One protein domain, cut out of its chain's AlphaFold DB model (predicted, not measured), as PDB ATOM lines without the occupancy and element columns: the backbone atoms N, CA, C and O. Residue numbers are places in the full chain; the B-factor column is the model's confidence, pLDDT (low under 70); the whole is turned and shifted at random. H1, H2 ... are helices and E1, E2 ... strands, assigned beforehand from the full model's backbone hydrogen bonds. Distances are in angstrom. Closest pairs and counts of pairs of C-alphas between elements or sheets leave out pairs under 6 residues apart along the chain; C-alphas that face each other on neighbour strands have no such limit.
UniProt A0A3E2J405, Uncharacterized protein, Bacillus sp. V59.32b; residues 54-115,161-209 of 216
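Overview. This is residues 54 to 115 and 161 to 209 of the 216 residues of an uncharacterized protein of Bacillus sp. V59.32b (UniProt A0A3E2J405). The long helix H2 runs through the middle, with a small three-stranded sheet packed on its residues 98 to 106, H3 crossing its later part and residues 194 to 198 of H5 packed on it. H1 packs on the start of H2, and short H4 lies between H3 and H5. The printed part has 111 residues, mostly helix, with elements in the order H1 E1 E2 H2 H3 H4 H5 E3 and an antiparallel sheet E2 E1 E3. It is compact, with a radius of gyration of the C-alphas of 14.2 A and spans of 43 by 31 by 26 A.

Arrangement. H1, residues 57 to 66, touches residues 95 to 98 alone of H2, residues 95 to 113, about perpendicular at 78 degrees; their closest C-alphas, Asp 61 and Ser 95, are 5.6 A apart. E1, residues 75 to 79, and E2, residues 82 to 85, form an antiparallel hairpin, with N 84 and O 77 within hydrogen-bond range at 2.8 A. E3, residues 205 to 208, is antiparallel to E1, with N 78 and O 206 at 2.8 A. H2 is on one face of this sheet, making two layers, helix over sheet, at a height of 8.9 A. H2 touches H3, residues 161 to 175, with its residues 104 to 112 alone, about perpendicular at 89 degrees; the C-alphas of Phe 108 and Val 167 are closest, 5.3 A. H5, residues 183 to 200, touches H2 about perpendicular at 83 degrees, with Ser 103 and Phe 198 the closest C-alphas, 5.6 A. H4, residues 178 to 181, is close to but not clearly touching H5; the closest C-alphas, Pro 178 and Tyr 186, are 5.7 A apart. Every O i to N i+4 pair is within hydrogen-bond range in H1, H2, H3 and H5; H4 is too short for one.

Along the chain. H1 begins at C-alpha 57 (3.855, 43.870, -51.252). H2 is 26.9 A long, H3 20.5 A and H5 25.3 A. E3 ends at C-alpha 208 (8.648, 28.492, -62.008).

Size, cuts and confidence. The farthest C-alphas, Pro 70 and Ile 180, are 42.8 A apart. Residues 116 to 160 are not printed; C-alphas 115 and 161 are 17.2 A apart across the cut. Of the links printed whole, none is long. Confidence is under 70 at residue 54 and residues 87 to 93.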
ATOM      1  N   GLY A  54       8.053  47.286 -42.333       65.06
ATOM      2  CA  GLY A  54       7.234  46.256 -42.968       65.06
ATOM      3  C   GLY A  54       7.568  46.119 -44.450       65.06
ATOM      4  O   GLY A  54       7.620  47.117 -45.179       65.06
ATOM      5  N   ILE A  55       7.815  44.886 -44.893       77.88
ATOM      6  CA  ILE A  55       8.125  44.612 -46.297       77.88
ATOM      7  C   ILE A  55       6.847  44.865 -47.094       77.88
ATOM      8  O   ILE A  55       5.835  44.184 -46.898       77.88
ATOM      9  N   SER A  56       6.893  45.864 -47.976       83.56
ATOM     10  CA  SER A  56       5.766  46.180 -48.859       83.56
ATOM     11  C   SER A  56       5.504  45.043 -49.849       83.56
ATOM     12  O   SER A  56       6.445  44.400 -50.318       83.56
ATOM     13  N   GLU A  57       4.239  44.839 -50.216       79.75
ATOM     14  CA  GLU A  57       3.855  43.870 -51.252       79.75
ATOM     15  C   GLU A  57       4.550  44.175 -52.587       79.75
ATOM     16  O   GLU A  57       5.096  43.273 -53.209       79.75
ATOM     17  N   ASP A  58       4.693  45.453 -52.954       84.38
ATOM     18  CA  ASP A  58       5.439  45.881 -54.147       84.38
ATOM     19  C   ASP A  58       6.900  45.406 -54.162       84.38
ATOM     20  O   ASP A  58       7.466  45.109 -55.220       84.38
ATOM     21  N   GLN A  59       7.554  45.388 -52.998       87.44
ATOM     22  CA  GLN A  59       8.925  44.901 -52.875       87.44
ATOM     23  C   GLN A  59       8.974  43.383 -53.033       87.44
ATOM     24  O   GLN A  59       9.870  42.877 -53.714       87.44
ATOM     25  N   LEU A  60       8.016  42.670 -52.440       88.25
ATOM     26  CA  LEU A  60       7.908  41.225 -52.581       88.25
ATOM     27  C   LEU A  60       7.667  40.836 -54.047       88.25
ATOM     28  O   LEU A  60       8.425  40.043 -54.597       88.25
ATOM     29  N   ASP A  61       6.709  41.484 -54.705       89.25
ATOM     30  CA  ASP A  61       6.389  41.324 -56.124       89.25
ATOM     31  C   ASP A  61       7.609  41.488 -57.028       89.25
ATOM     32  O   ASP A  61       7.896  40.645 -57.882       89.25
ATOM     33  N   LYS A  62       8.338  42.595 -56.856       89.25
ATOM     34  CA  LYS A  62       9.553  42.871 -57.636       89.25
ATOM     35  C   LYS A  62      10.614  41.806 -57.402       89.25
ATOM     36  O   LYS A  62      11.305  41.423 -58.344       89.25
ATOM     37  N   THR A  63      10.734  41.339 -56.165       90.44
ATOM     38  CA  THR A  63      11.738  40.346 -55.793       90.44
ATOM     39  C   THR A  63      11.410  38.983 -56.389       90.44
ATOM     40  O   THR A  63      12.271  38.379 -57.022       90.44
ATOM     41  N   ILE A  64      10.158  38.534 -56.303       89.88
ATOM     42  CA  ILE A  64       9.727  37.270 -56.907       89.88
ATOM     43  C   ILE A  64       9.917  37.295 -58.421       89.88
ATOM     44  O   ILE A  64      10.487  36.362 -58.981       89.88
ATOM     45  N   LYS A  65       9.551  38.401 -59.081       90.69
ATOM     46  CA  LYS A  65       9.784  38.586 -60.523       90.69
ATOM     47  C   LYS A  65      11.262  38.470 -60.915       90.69
ATOM     48  O   LYS A  65      11.546  38.123 -62.056       90.69
ATOM     49  N   SER A  66      12.194  38.745 -60.000       92.00
ATOM     50  CA  SER A  66      13.637  38.639 -60.261       92.00
ATOM     51  C   SER A  66      14.193  37.211 -60.195       92.00
ATOM     52  O   SER A  66      15.289  36.979 -60.699       92.00
ATOM     53  N   VAL A  67      13.443  36.263 -59.623       93.06
ATOM     54  CA  VAL A  67      13.838  34.848 -59.475       93.06
ATOM     55  C   VAL A  67      12.978  33.885 -60.296       93.06
ATOM     56  O   VAL A  67      13.053  32.668 -60.111       93.06
ATOM     57  N   LEU A  68      12.173  34.420 -61.217       92.81
ATOM     58  CA  LEU A  68      11.418  33.625 -62.179       92.81
ATOM     59  C   LEU A  68      12.358  32.995 -63.203       92.81
ATOM     60  O   LEU A  68      13.169  33.687 -63.825       92.81
ATOM     61  N   VAL A  69      12.231  31.684 -63.382       92.62
ATOM     62  CA  VAL A  69      12.976  30.909 -64.377       92.62
ATOM     63  C   VAL A  69      12.091  29.784 -64.924       92.62
ATOM     64  O   VAL A  69      11.159  29.353 -64.241       92.62
ATOM     65  N   PRO A  70      12.383  29.254 -66.121       91.00
ATOM     66  CA  PRO A  70      11.746  28.028 -66.585       91.00
ATOM     67  C   PRO A  70      12.215  26.835 -65.738       91.00
ATOM     68  O   PRO A  70      13.418  26.574 -65.647       91.00
ATOM     69  N   LEU A  71      11.273  26.097 -65.145       89.06
ATOM     70  CA  LEU A  71      11.521  24.838 -64.429       89.06
ATOM     71  C   LEU A  71      10.759  23.674 -65.085       89.06
ATOM     72  O   LEU A  71       9.919  23.875 -65.961       89.06
ATOM     73  N   GLU A  72      11.093  22.442 -64.692       86.38
ATOM     74  CA  GLU A  72      10.409  21.237 -65.180       86.38
ATOM     75  C   GLU A  72       8.917  21.233 -64.794       86.38
ATOM     76  O   GLU A  72       8.516  21.810 -63.783       86.38
ATOM     77  N   GLU A  73       8.085  20.565 -65.601       78.00
ATOM     78  CA  GLU A  73       6.650  20.412 -65.326       78.00
ATOM     79  C   GLU A  73       6.430  19.774 -63.942       78.00
ATOM     80  O   GLU A  73       7.036  18.754 -63.613       78.00
ATOM     81  N   GLY A  74       5.576  20.390 -63.118       74.56
ATOM     82  CA  GLY A  74       5.320  19.954 -61.740       74.56
ATOM     83  C   GLY A  74       6.371  20.396 -60.709       74.56
ATOM     84  O   GLY A  74       6.232  20.082 -59.525       74.56
ATOM     85  N   VAL A  75       7.414  21.135 -61.107       84.62
ATOM     86  CA  VAL A  75       8.311  21.838 -60.176       84.62
ATOM     87  C   VAL A  75       7.844  23.280 -60.063       84.62
ATOM     88  O   VAL A  75       7.899  24.030 -61.032       84.62
ATOM     89  N   TYR A  76       7.396  23.679 -58.878       85.44
ATOM     90  CA  TYR A  76       6.853  25.013 -58.642       85.44
ATOM     91  C   TYR A  76       7.934  26.014 -58.227       85.44
ATOM     92  O   TYR A  76       7.975  27.148 -58.703       85.44
ATOM     93  N   ALA A  77       8.855  25.585 -57.371       89.31
ATOM     94  CA  ALA A  77      10.020  26.361 -56.980       89.31
ATOM     95  C   ALA A  77      11.202  25.430 -56.710       89.31
ATOM     96  O   ALA A  77      11.039  24.218 -56.578       89.31
ATOM     97  N   THR A  78      12.400  25.990 -56.594       91.94
ATOM     98  CA  THR A  78      13.536  25.288 -56.002       91.94
ATOM     99  C   THR A  78      14.101  26.083 -54.841       91.94
ATOM    100  O   THR A  78      14.094  27.315 -54.852       91.94
ATOM    101  N   TYR A  79      14.605  25.366 -53.841       93.88
ATOM    102  CA  TYR A  79      15.375  25.929 -52.741       93.88
ATOM    103  C   TYR A  79      16.638  25.097 -52.546       93.88
ATOM    104  O   TYR A  79      16.560  23.889 -52.356       93.88
ATOM    105  N   GLN A  80      17.821  25.712 -52.642       91.56
ATOM    106  CA  GLN A  80      19.109  24.999 -52.533       91.56
ATOM    107  C   GLN A  80      19.226  23.762 -53.455       91.56
ATOM    108  O   GLN A  80      19.884  22.783 -53.108       91.56
ATOM    109  N   LYS A  81      18.647  23.835 -54.664       86.62
ATOM    110  CA  LYS A  81      18.565  22.739 -55.658       86.62
ATOM    111  C   LYS A  81      17.620  21.588 -55.287       86.62
ATOM    112  O   LYS A  81      17.592  20.589 -56.003       86.62
ATOM    113  N   GLU A  82      16.862  21.708 -54.205       90.38
ATOM    114  CA  GLU A  82      15.739  20.825 -53.911       90.38
ATOM    115  C   GLU A  82      14.506  21.309 -54.675       90.38
ATOM    116  O   GLU A  82      14.195  22.502 -54.659       90.38
ATOM    117  N   ASN A  83      13.821  20.390 -55.357       89.38
ATOM    118  CA  ASN A  83      12.590  20.694 -56.074       89.38
ATOM    119  C   ASN A  83      11.424  20.752 -55.090       89.38
ATOM    120  O   ASN A  83      11.155  19.788 -54.376       89.38
ATOM    121  N   LEU A  84      10.712  21.873 -55.104       86.94
ATOM    122  CA  LEU A  84       9.476  22.069 -54.369       86.94
ATOM    123  C   LEU A  84       8.331  21.913 -55.367       86.94
ATOM    124  O   LEU A  84       8.089  22.785 -56.208       86.94
ATOM    125  N   SER A  85       7.696  20.749 -55.331       79.75
ATOM    126  CA  SER A  85       6.664  20.362 -56.287       79.75
ATOM    127  C   SER A  85       5.264  20.668 -55.775       79.75
ATOM    128  O   SER A  85       4.919  20.368 -54.633       79.75
ATOM    129  N   MET A  86       4.438  21.201 -56.667       70.00
ATOM    130  CA  MET A  86       2.997  21.354 -56.478       70.00
ATOM    131  C   MET A  86       2.246  20.548 -57.535       70.00
ATOM    132  O   MET A  86       2.847  20.001 -58.462       70.00
ATOM    133  N   ASP A  87       0.926  20.464 -57.383       66.62
ATOM    134  CA  ASP A  87       0.062  19.990 -58.461       66.62
ATOM    135  C   ASP A  87       0.292  20.843 -59.730       66.62
ATOM    136  O   ASP A  87       0.229  22.072 -59.642       66.62
ATOM    137  N   PRO A  88       0.600  20.234 -60.892       62.50
ATOM    138  CA  PRO A  88       0.813  20.969 -62.138       62.50
ATOM    139  C   PRO A  88      -0.425  21.739 -62.622       62.50
ATOM    140  O   PRO A  88      -0.260  22.700 -63.370       62.50
ATOM    141  N   ASP A  89      -1.632  21.347 -62.205       64.44
ATOM    142  CA  ASP A  89      -2.881  22.020 -62.581       64.44
ATOM    143  C   ASP A  89      -3.184  23.241 -61.686       64.44
ATOM    144  O   ASP A  89      -4.221  23.893 -61.826       64.44
ATOM    145  N   MET A  90      -2.285  23.568 -60.755       63.66
ATOM    146  CA  MET A  90      -2.441  24.690 -59.844       63.66
ATOM    147  C   MET A  90      -1.842  25.977 -60.395       63.66
ATOM    148  O   MET A  90      -0.667  26.043 -60.751       63.66
ATOM    149  N   GLU A  91      -2.648  27.035 -60.366       64.69
ATOM    150  CA  GLU A  91      -2.203  28.392 -60.652       64.69
ATOM    151  C   GLU A  91      -2.004  29.158 -59.347       64.69
ATOM    152  O   GLU A  91      -2.922  29.255 -58.526       64.69
ATOM    153  N   VAL A  92      -0.821  29.750 -59.165       67.81
ATOM    154  CA  VAL A  92      -0.590  30.693 -58.068       67.81
ATOM    155  C   VAL A  92      -0.692  32.119 -58.585       67.81
ATOM    156  O   VAL A  92      -0.032  32.515 -59.549       67.81
ATOM    157  N   LEU A  93      -1.577  32.876 -57.937       67.12
ATOM    158  CA  LEU A  93      -2.079  34.154 -58.438       67.12
ATOM    159  C   LEU A  93      -1.454  35.369 -57.745       67.12
ATOM    160  O   LEU A  93      -1.648  36.496 -58.203       67.12
ATOM    161  N   ASP A  94      -0.716  35.163 -56.651       78.25
ATOM    162  CA  ASP A  94      -0.145  36.249 -55.861       78.25
ATOM    163  C   ASP A  94       1.242  35.917 -55.281       78.25
ATOM    164  O   ASP A  94       1.623  34.760 -55.078       78.25
ATOM    165  N   SER A  95       2.012  36.973 -55.008       84.12
ATOM    166  CA  SER A  95       3.373  36.874 -54.476       84.12
ATOM    167  C   SER A  95       3.447  36.329 -53.056       84.12
ATOM    168  O   SER A  95       4.433  35.685 -52.698       84.12
ATOM    169  N   MET A  96       2.434  36.583 -52.227       84.88
ATOM    170  CA  MET A  96       2.425  36.110 -50.844       84.88
ATOM    171  C   MET A  96       2.298  34.590 -50.789       84.88
ATOM    172  O   MET A  96       2.991  33.964 -49.993       84.88
ATOM    173  N   SER A  97       1.503  33.990 -51.670       83.81
ATOM    174  CA  SER A  97       1.350  32.543 -51.812       83.81
ATOM    175  C   SER A  97       2.664  31.867 -52.223       83.81
ATOM    176  O   SER A  97       3.057  30.857 -51.633       83.81
ATOM    177  N   ILE A  98       3.405  32.458 -53.170       83.62
ATOM    178  CA  ILE A  98       4.756  32.002 -53.544       83.62
ATOM    179  C   ILE A  98       5.702  32.081 -52.339       83.62
ATOM    180  O   ILE A  98       6.379  31.102 -52.010       83.62
ATOM    181  N   ALA A  99       5.735  33.237 -51.670       88.69
ATOM    182  CA  ALA A  99       6.608  33.465 -50.527       88.69
ATOM    183  C   ALA A  99       6.295  32.511 -49.370       88.69
ATOM    184  O   ALA A  99       7.220  31.978 -48.759       88.69
ATOM    185  N   PHE A 100       5.012  32.261 -49.102       88.62
ATOM    186  CA  PHE A 100       4.551  31.346 -48.065       88.62
ATOM    187  C   PHE A 100       5.029  29.928 -48.340       88.62
ATOM    188  O   PHE A 100       5.663  29.326 -47.481       88.62
ATOM    189  N   TYR A 101       4.802  29.410 -49.547       86.12
ATOM    190  CA  TYR A 101       5.172  28.035 -49.871       86.12
ATOM    191  C   TYR A 101       6.678  27.779 -49.732       86.12
ATOM    192  O   TYR A 101       7.096  26.817 -49.082       86.12
ATOM    193  N   VAL A 102       7.502  28.668 -50.294       90.06
ATOM    194  CA  VAL A 102       8.962  28.548 -50.201       90.06
ATOM    195  C   VAL A 102       9.431  28.736 -48.756       90.06
ATOM    196  O   VAL A 102      10.250  27.953 -48.273       90.06
ATOM    197  N   SER A 103       8.885  29.718 -48.034       92.56
ATOM    198  CA  SER A 103       9.268  29.975 -46.638       92.56
ATOM    199  C   SER A 103       8.860  28.846 -45.704       92.56
ATOM    200  O   SER A 103       9.635  28.514 -44.820       92.56
ATOM    201  N   SER A 104       7.717  28.192 -45.913       89.69
ATOM    202  CA  SER A 104       7.307  27.023 -45.124       89.69
ATOM    203  C   SER A 104       8.278  25.855 -45.282       89.69
ATOM    204  O   SER A 104       8.583  25.169 -44.306       89.69
ATOM    205  N   HIS A 105       8.843  25.654 -46.479       90.88
ATOM    206  CA  HIS A 105       9.929  24.685 -46.659       90.88
ATOM    207  C   HIS A 105      11.196  25.093 -45.898       90.88
ATOM    208  O   HIS A 105      11.822  24.260 -45.246       90.88
ATOM    209  N   ILE A 106      11.555  26.377 -45.930       94.25
ATOM    210  CA  ILE A 106      12.706  26.903 -45.180       94.25
ATOM    211  C   ILE A 106      12.484  26.741 -43.668       94.25
ATOM    212  O   ILE A 106      13.369  26.236 -42.982       94.25
ATOM    213  N   PHE A 107      11.297  27.076 -43.156       93.88
ATOM    214  CA  PHE A 107      10.916  26.884 -41.756       93.88
ATOM    215  C   PHE A 107      11.042  25.431 -41.339       93.88
ATOM    216  O   PHE A 107      11.604  25.162 -40.285       93.88
ATOM    217  N   PHE A 108      10.586  24.494 -42.170       93.38
ATOM    218  CA  PHE A 108      10.745  23.071 -41.900       93.38
ATOM    219  C   PHE A 108      12.225  22.685 -41.753       93.38
ATOM    220  O   PHE A 108      12.610  22.078 -40.753       93.38
ATOM    221  N   GLN A 109      13.083  23.097 -42.691       93.69
ATOM    222  CA  GLN A 109      14.524  22.815 -42.633       93.69
ATOM    223  C   GLN A 109      15.194  23.451 -41.400       93.69
ATOM    224  O   GLN A 109      15.990  22.804 -40.714       93.69
ATOM    225  N   GLU A 110      14.855  24.700 -41.075       94.31
ATOM    226  CA  GLU A 110      15.363  25.387 -39.884       94.31
ATOM    227  C   GLU A 110      14.870  24.738 -38.587       94.31
ATOM    228  O   GLU A 110      15.638  24.571 -37.637       94.31
ATOM    229  N   ALA A 111      13.605  24.331 -38.538       93.69
ATOM    230  CA  ALA A 111      13.006  23.650 -37.401       93.69
ATOM    231  C   ALA A 111      13.699  22.312 -37.125       93.69
ATOM    232  O   ALA A 111      14.074  22.038 -35.979       93.69
ATOM    233  N   LEU A 112      13.958  21.522 -38.173       93.75
ATOM    234  CA  LEU A 112      14.734  20.288 -38.071       93.75
ATOM    235  C   LEU A 112      16.156  20.552 -37.559       93.75
ATOM    236  O   LEU A 112      16.633  19.836 -36.675       93.75
ATOM    237  N   ALA A 113      16.821  21.606 -38.044       94.44
ATOM    238  CA  ALA A 113      18.147  22.002 -37.563       94.44
ATOM    239  C   ALA A 113      18.146  22.430 -36.081       94.44
ATOM    240  O   ALA A 113      19.141  22.249 -35.379       94.44
ATOM    241  N   LEU A 114      17.020  22.951 -35.585       93.44
ATOM    242  CA  LEU A 114      16.796  23.279 -34.173       93.44
ATOM    243  C   LEU A 114      16.356  22.075 -33.322       93.44
ATOM    244  O   LEU A 114      16.156  22.231 -32.114       93.44
ATOM    245  N   GLY A 115      16.211  20.893 -33.925       95.12
ATOM    246  CA  GLY A 115      15.792  19.668 -33.250       95.12
ATOM    247  C   GLY A 115      14.297  19.599 -32.928       95.12
ATOM    248  O   GLY A 115      13.910  18.780 -32.094       95.12
ATOM    249  N   LEU A 161       1.314  16.183 -42.832       85.25
ATOM    250  CA  LEU A 161       0.979  16.472 -41.429       85.25
ATOM    251  C   LEU A 161       2.222  16.567 -40.527       85.25
ATOM    252  O   LEU A 161       2.314  17.441 -39.664       85.25
ATOM    253  N   GLU A 162       3.210  15.691 -40.728       88.50
ATOM    254  CA  GLU A 162       4.490  15.747 -40.014       88.50
ATOM    255  C   GLU A 162       5.236  17.055 -40.287       88.50
ATOM    256  O   GLU A 162       5.771  17.676 -39.361       88.50
ATOM    257  N   LYS A 163       5.267  17.485 -41.551       87.62
ATOM    258  CA  LYS A 163       5.882  18.748 -41.957       87.62
ATOM    259  C   LYS A 163       5.158  19.937 -41.335       87.62
ATOM    260  O   LYS A 163       5.822  20.798 -40.755       87.62
ATOM    261  N   ASP A 164       3.832  19.956 -41.393       85.31
ATOM    262  CA  ASP A 164       3.020  21.041 -40.848       85.31
ATOM    263  C   ASP A 164       3.166  21.142 -39.331       85.31
ATOM    264  O   ASP A 164       3.444  22.227 -38.825       85.31
ATOM    265  N   SER A 165       3.118  20.021 -38.604       89.19
ATOM    266  CA  SER A 165       3.355  19.995 -37.152       89.19
ATOM    267  C   SER A 165       4.713  20.609 -36.781       89.19
ATOM    268  O   SER A 165       4.817  21.401 -35.842       89.19
ATOM    269  N   VAL A 166       5.769  20.298 -37.540       91.38
ATOM    270  CA  VAL A 166       7.109  20.869 -37.322       91.38
ATOM    271  C   VAL A 166       7.135  22.373 -37.609       91.38
ATOM    272  O   VAL A 166       7.720  23.134 -36.831       91.38
ATOM    273  N   VAL A 167       6.505  22.817 -38.700       90.94
ATOM    274  CA  VAL A 167       6.424  24.240 -39.065       90.94
ATOM    275  C   VAL A 167       5.613  25.022 -38.031       90.94
ATOM    276  O   VAL A 167       6.052  26.090 -37.606       90.94
ATOM    277  N   PHE A 168       4.487  24.493 -37.557       89.00
ATOM    278  CA  PHE A 168       3.673  25.131 -36.525       89.00
ATOM    279  C   PHE A 168       4.424  25.299 -35.213       89.00
ATOM    280  O   PHE A 168       4.486  26.406 -34.682       89.00
ATOM    281  N   GLN A 169       5.096  24.250 -34.735       89.12
ATOM    282  CA  GLN A 169       5.934  24.348 -33.538       89.12
ATOM    283  C   GLN A 169       7.075  25.363 -33.703       89.12
ATOM    284  O   GLN A 169       7.472  26.038 -32.747       89.12
ATOM    285  N   PHE A 170       7.619  25.499 -34.915       91.00
ATOM    286  CA  PHE A 170       8.608  26.528 -35.216       91.00
ATOM    287  C   PHE A 170       8.011  27.936 -35.156       91.00
ATOM    288  O   PHE A 170       8.601  28.816 -34.522       91.00
ATOM    289  N   LEU A 171       6.840  28.154 -35.759       89.88
ATOM    290  CA  LEU A 171       6.135  29.435 -35.714       89.88
ATOM    291  C   LEU A 171       5.740  29.809 -34.282       89.88
ATOM    292  O   LEU A 171       6.007  30.934 -33.865       89.88
ATOM    293  N   ASP A 172       5.232  28.863 -33.493       89.75
ATOM    294  CA  ASP A 172       4.929  29.041 -32.068       89.75
ATOM    295  C   ASP A 172       6.155  29.506 -31.280       89.75
ATOM    296  O   ASP A 172       6.060  30.369 -30.408       89.75
ATOM    297  N   ARG A 173       7.336  28.973 -31.599       92.25
ATOM    298  CA  ARG A 173       8.589  29.379 -30.954       92.25
ATOM    299  C   ARG A 173       9.064  30.767 -31.394       92.25
ATOM    300  O   ARG A 173       9.744  31.445 -30.623       92.25
ATOM    301  N   LYS A 174       8.783  31.167 -32.635       89.94
ATOM    302  CA  LYS A 174       9.239  32.442 -33.212       89.94
ATOM    303  C   LYS A 174       8.308  33.606 -32.891       89.94
ATOM    304  O   LYS A 174       8.794  34.701 -32.627       89.94
ATOM    305  N   ILE A 175       7.003  33.366 -32.933       89.62
ATOM    306  CA  ILE A 175       5.945  34.375 -32.819       89.62
ATOM    307  C   ILE A 175       5.258  34.282 -31.451       89.62
ATOM    308  O   ILE A 175       4.933  35.307 -30.856       89.62
ATOM    309  N   GLY A 176       5.079  33.067 -30.933       84.62
ATOM    310  CA  GLY A 176       4.179  32.755 -29.823       84.62
ATOM    311  C   GLY A 176       2.899  32.086 -30.324       84.62
ATOM    312  O   GLY A 176       2.597  32.129 -31.512       84.62
ATOM    313  N   LYS A 177       2.138  31.475 -29.414       83.19
ATOM    314  CA  LYS A 177       0.890  30.777 -29.758       83.19
ATOM    315  C   LYS A 177      -0.253  31.753 -30.066       83.19
ATOM    316  O   LYS A 177      -0.390  32.730 -29.321       83.19
ATOM    317  N   PRO A 178      -1.115  31.501 -31.067       81.44
ATOM    318  CA  PRO A 178      -2.213  32.403 -31.424       81.44
ATOM    319  C   PRO A 178      -3.116  32.807 -30.248       81.44
ATOM    320  O   PRO A 178      -3.545  33.957 -30.173       81.44
ATOM    321  N   GLU A 179      -3.359  31.902 -29.296       82.50
ATOM    322  CA  GLU A 179      -4.196  32.147 -28.112       82.50
ATOM    323  C   GLU A 179      -3.554  33.120 -27.115       82.50
ATOM    324  O   GLU A 179      -4.249  33.723 -26.300       82.50
ATOM    325  N   ILE A 180      -2.227  33.261 -27.164       84.75
ATOM    326  CA  ILE A 180      -1.449  34.145 -26.293       84.75
ATOM    327  C   ILE A 180      -1.235  35.502 -26.967       84.75
ATOM    328  O   ILE A 180      -1.367  36.537 -26.319       84.75
ATOM    329  N   VAL A 181      -0.875  35.504 -28.256       77.19
ATOM    330  CA  VAL A 181      -0.500  36.735 -28.975       77.19
ATOM    331  C   VAL A 181      -1.714  37.463 -29.567       77.19
ATOM    332  O   VAL A 181      -1.642  38.666 -29.795       77.19
ATOM    333  N   GLY A 182      -2.824  36.755 -29.791       79.06
ATOM    334  CA  GLY A 182      -3.973  37.236 -30.556       79.06
ATOM    335  C   GLY A 182      -3.875  36.816 -32.025       79.06
ATOM    336  O   GLY A 182      -2.819  36.912 -32.650       79.06
ATOM    337  N   GLY A 183      -4.979  36.324 -32.597       81.56
ATOM    338  CA  GLY A 183      -4.977  35.754 -33.952       81.56
ATOM    339  C   GLY A 183      -4.617  36.760 -35.055       81.56
ATOM    340  O   GLY A 183      -3.931  36.408 -36.015       81.56
ATOM    341  N   ALA A 184      -5.027  38.025 -34.917       82.69
ATOM    342  CA  ALA A 184      -4.702  39.071 -35.887       82.69
ATOM    343  C   ALA A 184      -3.212  39.448 -35.829       82.69
ATOM    344  O   ALA A 184      -2.550  39.578 -36.863       82.69
ATOM    345  N   GLU A 185      -2.672  39.580 -34.621       82.81
ATOM    346  CA  GLU A 185      -1.267  39.859 -34.355       82.81
ATOM    347  C   GLU A 185      -0.374  38.708 -34.817       82.81
ATOM    348  O   GLU A 185       0.627  38.961 -35.489       82.81
ATOM    349  N   TYR A 186      -0.768  37.463 -34.531       83.88
ATOM    350  CA  TYR A 186      -0.093  36.258 -35.006       83.88
ATOM    351  C   TYR A 186      -0.043  36.231 -36.532       83.88
ATOM    352  O   TYR A 186       1.034  36.099 -37.105       83.88
ATOM    353  N   LYS A 187      -1.181  36.445 -37.207       83.69
ATOM    354  CA  LYS A 187      -1.248  36.469 -38.676       83.69
ATOM    355  C   LYS A 187      -0.359  37.560 -39.271       83.69
ATOM    356  O   LYS A 187       0.347  37.326 -40.250       83.69
ATOM    357  N   ARG A 188      -0.352  38.753 -38.671       85.62
ATOM    358  CA  ARG A 188       0.539  39.843 -39.090       85.62
ATOM    359  C   ARG A 188       2.007  39.449 -38.922       85.62
ATOM    360  O   ARG A 188       2.786  39.624 -39.854       85.62
ATOM    361  N   ALA A 189       2.376  38.905 -37.766       86.62
ATOM    362  CA  ALA A 189       3.735  38.459 -37.480       86.62
ATOM    363  C   ALA A 189       4.187  37.322 -38.408       86.62
ATOM    364  O   ALA A 189       5.311  37.348 -38.898       86.62
ATOM    365  N   GLN A 190       3.302  36.369 -38.702       89.25
ATOM    366  CA  GLN A 190       3.544  35.283 -39.644       89.25
ATOM    367  C   GLN A 190       3.804  35.827 -41.049       89.25
ATOM    368  O   GLN A 190       4.798  35.458 -41.665       89.25
ATOM    369  N   ASN A 191       2.966  36.746 -41.535       88.19
ATOM    370  CA  ASN A 191       3.148  37.358 -42.850       88.19
ATOM    371  C   ASN A 191       4.475  38.120 -42.955       88.19
ATOM    372  O   ASN A 191       5.148  38.030 -43.981       88.19
ATOM    373  N   GLU A 192       4.869  38.862 -41.918       90.31
ATOM    374  CA  GLU A 192       6.179  39.523 -41.899       90.31
ATOM    375  C   GLU A 192       7.328  38.511 -41.854       90.31
ATOM    376  O   GLU A 192       8.286  38.651 -42.612       90.31
ATOM    377  N   LEU A 193       7.218  37.455 -41.041       91.50
ATOM    378  CA  LEU A 193       8.233  36.406 -40.959       91.50
ATOM    379  C   LEU A 193       8.399  35.673 -42.296       91.50
ATOM    380  O   LEU A 193       9.527  35.430 -42.716       91.50
ATOM    381  N   VAL A 194       7.300  35.364 -42.986       91.94
ATOM    382  CA  VAL A 194       7.297  34.770 -44.332       91.94
ATOM    383  C   VAL A 194       8.008  35.687 -45.322       91.94
ATOM    384  O   VAL A 194       8.937  35.256 -46.003       91.94
ATOM    385  N   LYS A 195       7.623  36.967 -45.376       91.56
ATOM    386  CA  LYS A 195       8.248  37.937 -46.284       91.56
ATOM    387  C   LYS A 195       9.747  38.060 -46.023       91.56
ATOM    388  O   LYS A 195      10.536  37.975 -46.961       91.56
ATOM    389  N   GLN A 196      10.136  38.220 -44.762       93.88
ATOM    390  CA  GLN A 196      11.534  38.357 -44.365       93.88
ATOM    391  C   GLN A 196      12.339  37.104 -44.720       93.88
ATOM    392  O   GLN A 196      13.381  37.205 -45.359       93.88
ATOM    393  N   THR A 197      11.816  35.920 -44.396       94.00
ATOM    394  CA  THR A 197      12.492  34.641 -44.657       94.00
ATOM    395  C   THR A 197      12.714  34.412 -46.142       94.00
ATOM    396  O   THR A 197      13.811  34.016 -46.537       94.00
ATOM    397  N   PHE A 198      11.707  34.698 -46.968       93.50
ATOM    398  CA  PHE A 198      11.833  34.603 -48.415       93.50
ATOM    399  C   PHE A 198      12.922  35.540 -48.951       93.50
ATOM    400  O   PHE A 198      13.783  35.111 -49.720       93.50
ATOM    401  N   LEU A 199      12.911  36.811 -48.527       93.12
ATOM    402  CA  LEU A 199      13.902  37.799 -48.964       93.12
ATOM    403  C   LEU A 199      15.324  37.440 -48.516       93.12
ATOM    404  O   LEU A 199      16.255  37.579 -49.305       93.12
ATOM    405  N   ASP A 200      15.491  36.937 -47.293       94.69
ATOM    406  CA  ASP A 200      16.796  36.537 -46.750       94.69
ATOM    407  C   ASP A 200      17.409  35.331 -47.478       94.69
ATOM    408  O   ASP A 200      18.620  35.116 -47.420       94.69
ATOM    409  N   HIS A 201      16.582  34.553 -48.183       95.69
ATOM    410  CA  HIS A 201      16.982  33.339 -48.895       95.69
ATOM    411  C   HIS A 201      16.875  33.454 -50.417       95.69
ATOM    412  O   HIS A 201      17.041  32.454 -51.120       95.69
ATOM    413  N   ILE A 202      16.616  34.654 -50.940       94.25
ATOM    414  CA  ILE A 202      16.295  34.867 -52.355       94.25
ATOM    415  C   ILE A 202      17.384  34.360 -53.310       94.25
ATOM    416  O   ILE A 202      17.086  33.865 -54.391       94.25
ATOM    417  N   ASP A 203      18.649  34.416 -52.896       95.06
ATOM    418  CA  ASP A 203      19.809  33.969 -53.672       95.06
ATOM    419  C   ASP A 203      19.843  32.448 -53.908       95.06
ATOM    420  O   ASP A 203      20.579  31.962 -54.770       95.06
ATOM    421  N   LYS A 204      19.045  31.692 -53.149       95.94
ATOM    422  CA  LYS A 204      18.940  30.227 -53.207       95.94
ATOM    423  C   LYS A 204      17.598  29.751 -53.752       95.94
ATOM    424  O   LYS A 204      17.382  28.537 -53.787       95.94
ATOM    425  N   VAL A 205      16.721  30.679 -54.126       95.44
ATOM    426  CA  VAL A 205      15.359  30.404 -54.575       95.44
ATOM    427  C   VAL A 205      15.250  30.631 -56.075       95.44
ATOM    428  O   VAL A 205      15.738  31.621 -56.615       95.44
ATOM    429  N   GLN A 206      14.572  29.710 -56.749       94.81
ATOM    430  CA  GLN A 206      14.080  29.899 -58.109       94.81
ATOM    431  C   GLN A 206      12.600  29.559 -58.133       94.81
ATOM    432  O   GLN A 206      12.179  28.635 -57.441       94.81
ATOM    433  N   VAL A 207      11.811  30.277 -58.924       91.25
ATOM    434  CA  VAL A 207      10.363  30.068 -58.985       91.25
ATOM    435  C   VAL A 207       9.938  29.849 -60.432       91.25
ATOM    436  O   VAL A 207      10.450  30.516 -61.332       91.25
ATOM    437  N   ASN A 208       9.042  28.890 -60.664       89.06
ATOM    438  CA  ASN A 208       8.648  28.492 -62.008       89.06
ATOM    439  C   ASN A 208       7.788  29.568 -62.676       89.06
ATOM    440  O   ASN A 208       6.642  29.799 -62.287       89.06
ATOM    441  N   GLU A 209       8.319  30.184 -63.730       88.62
ATOM    442  CA  GLU A 209       7.600  31.203 -64.495       88.62
ATOM    443  C   GLU A 209       6.341  30.666 -65.195       88.62
ATOM    444  O   GLU A 209       5.430  31.441 -65.474       88.62
TER     445      GLU A 209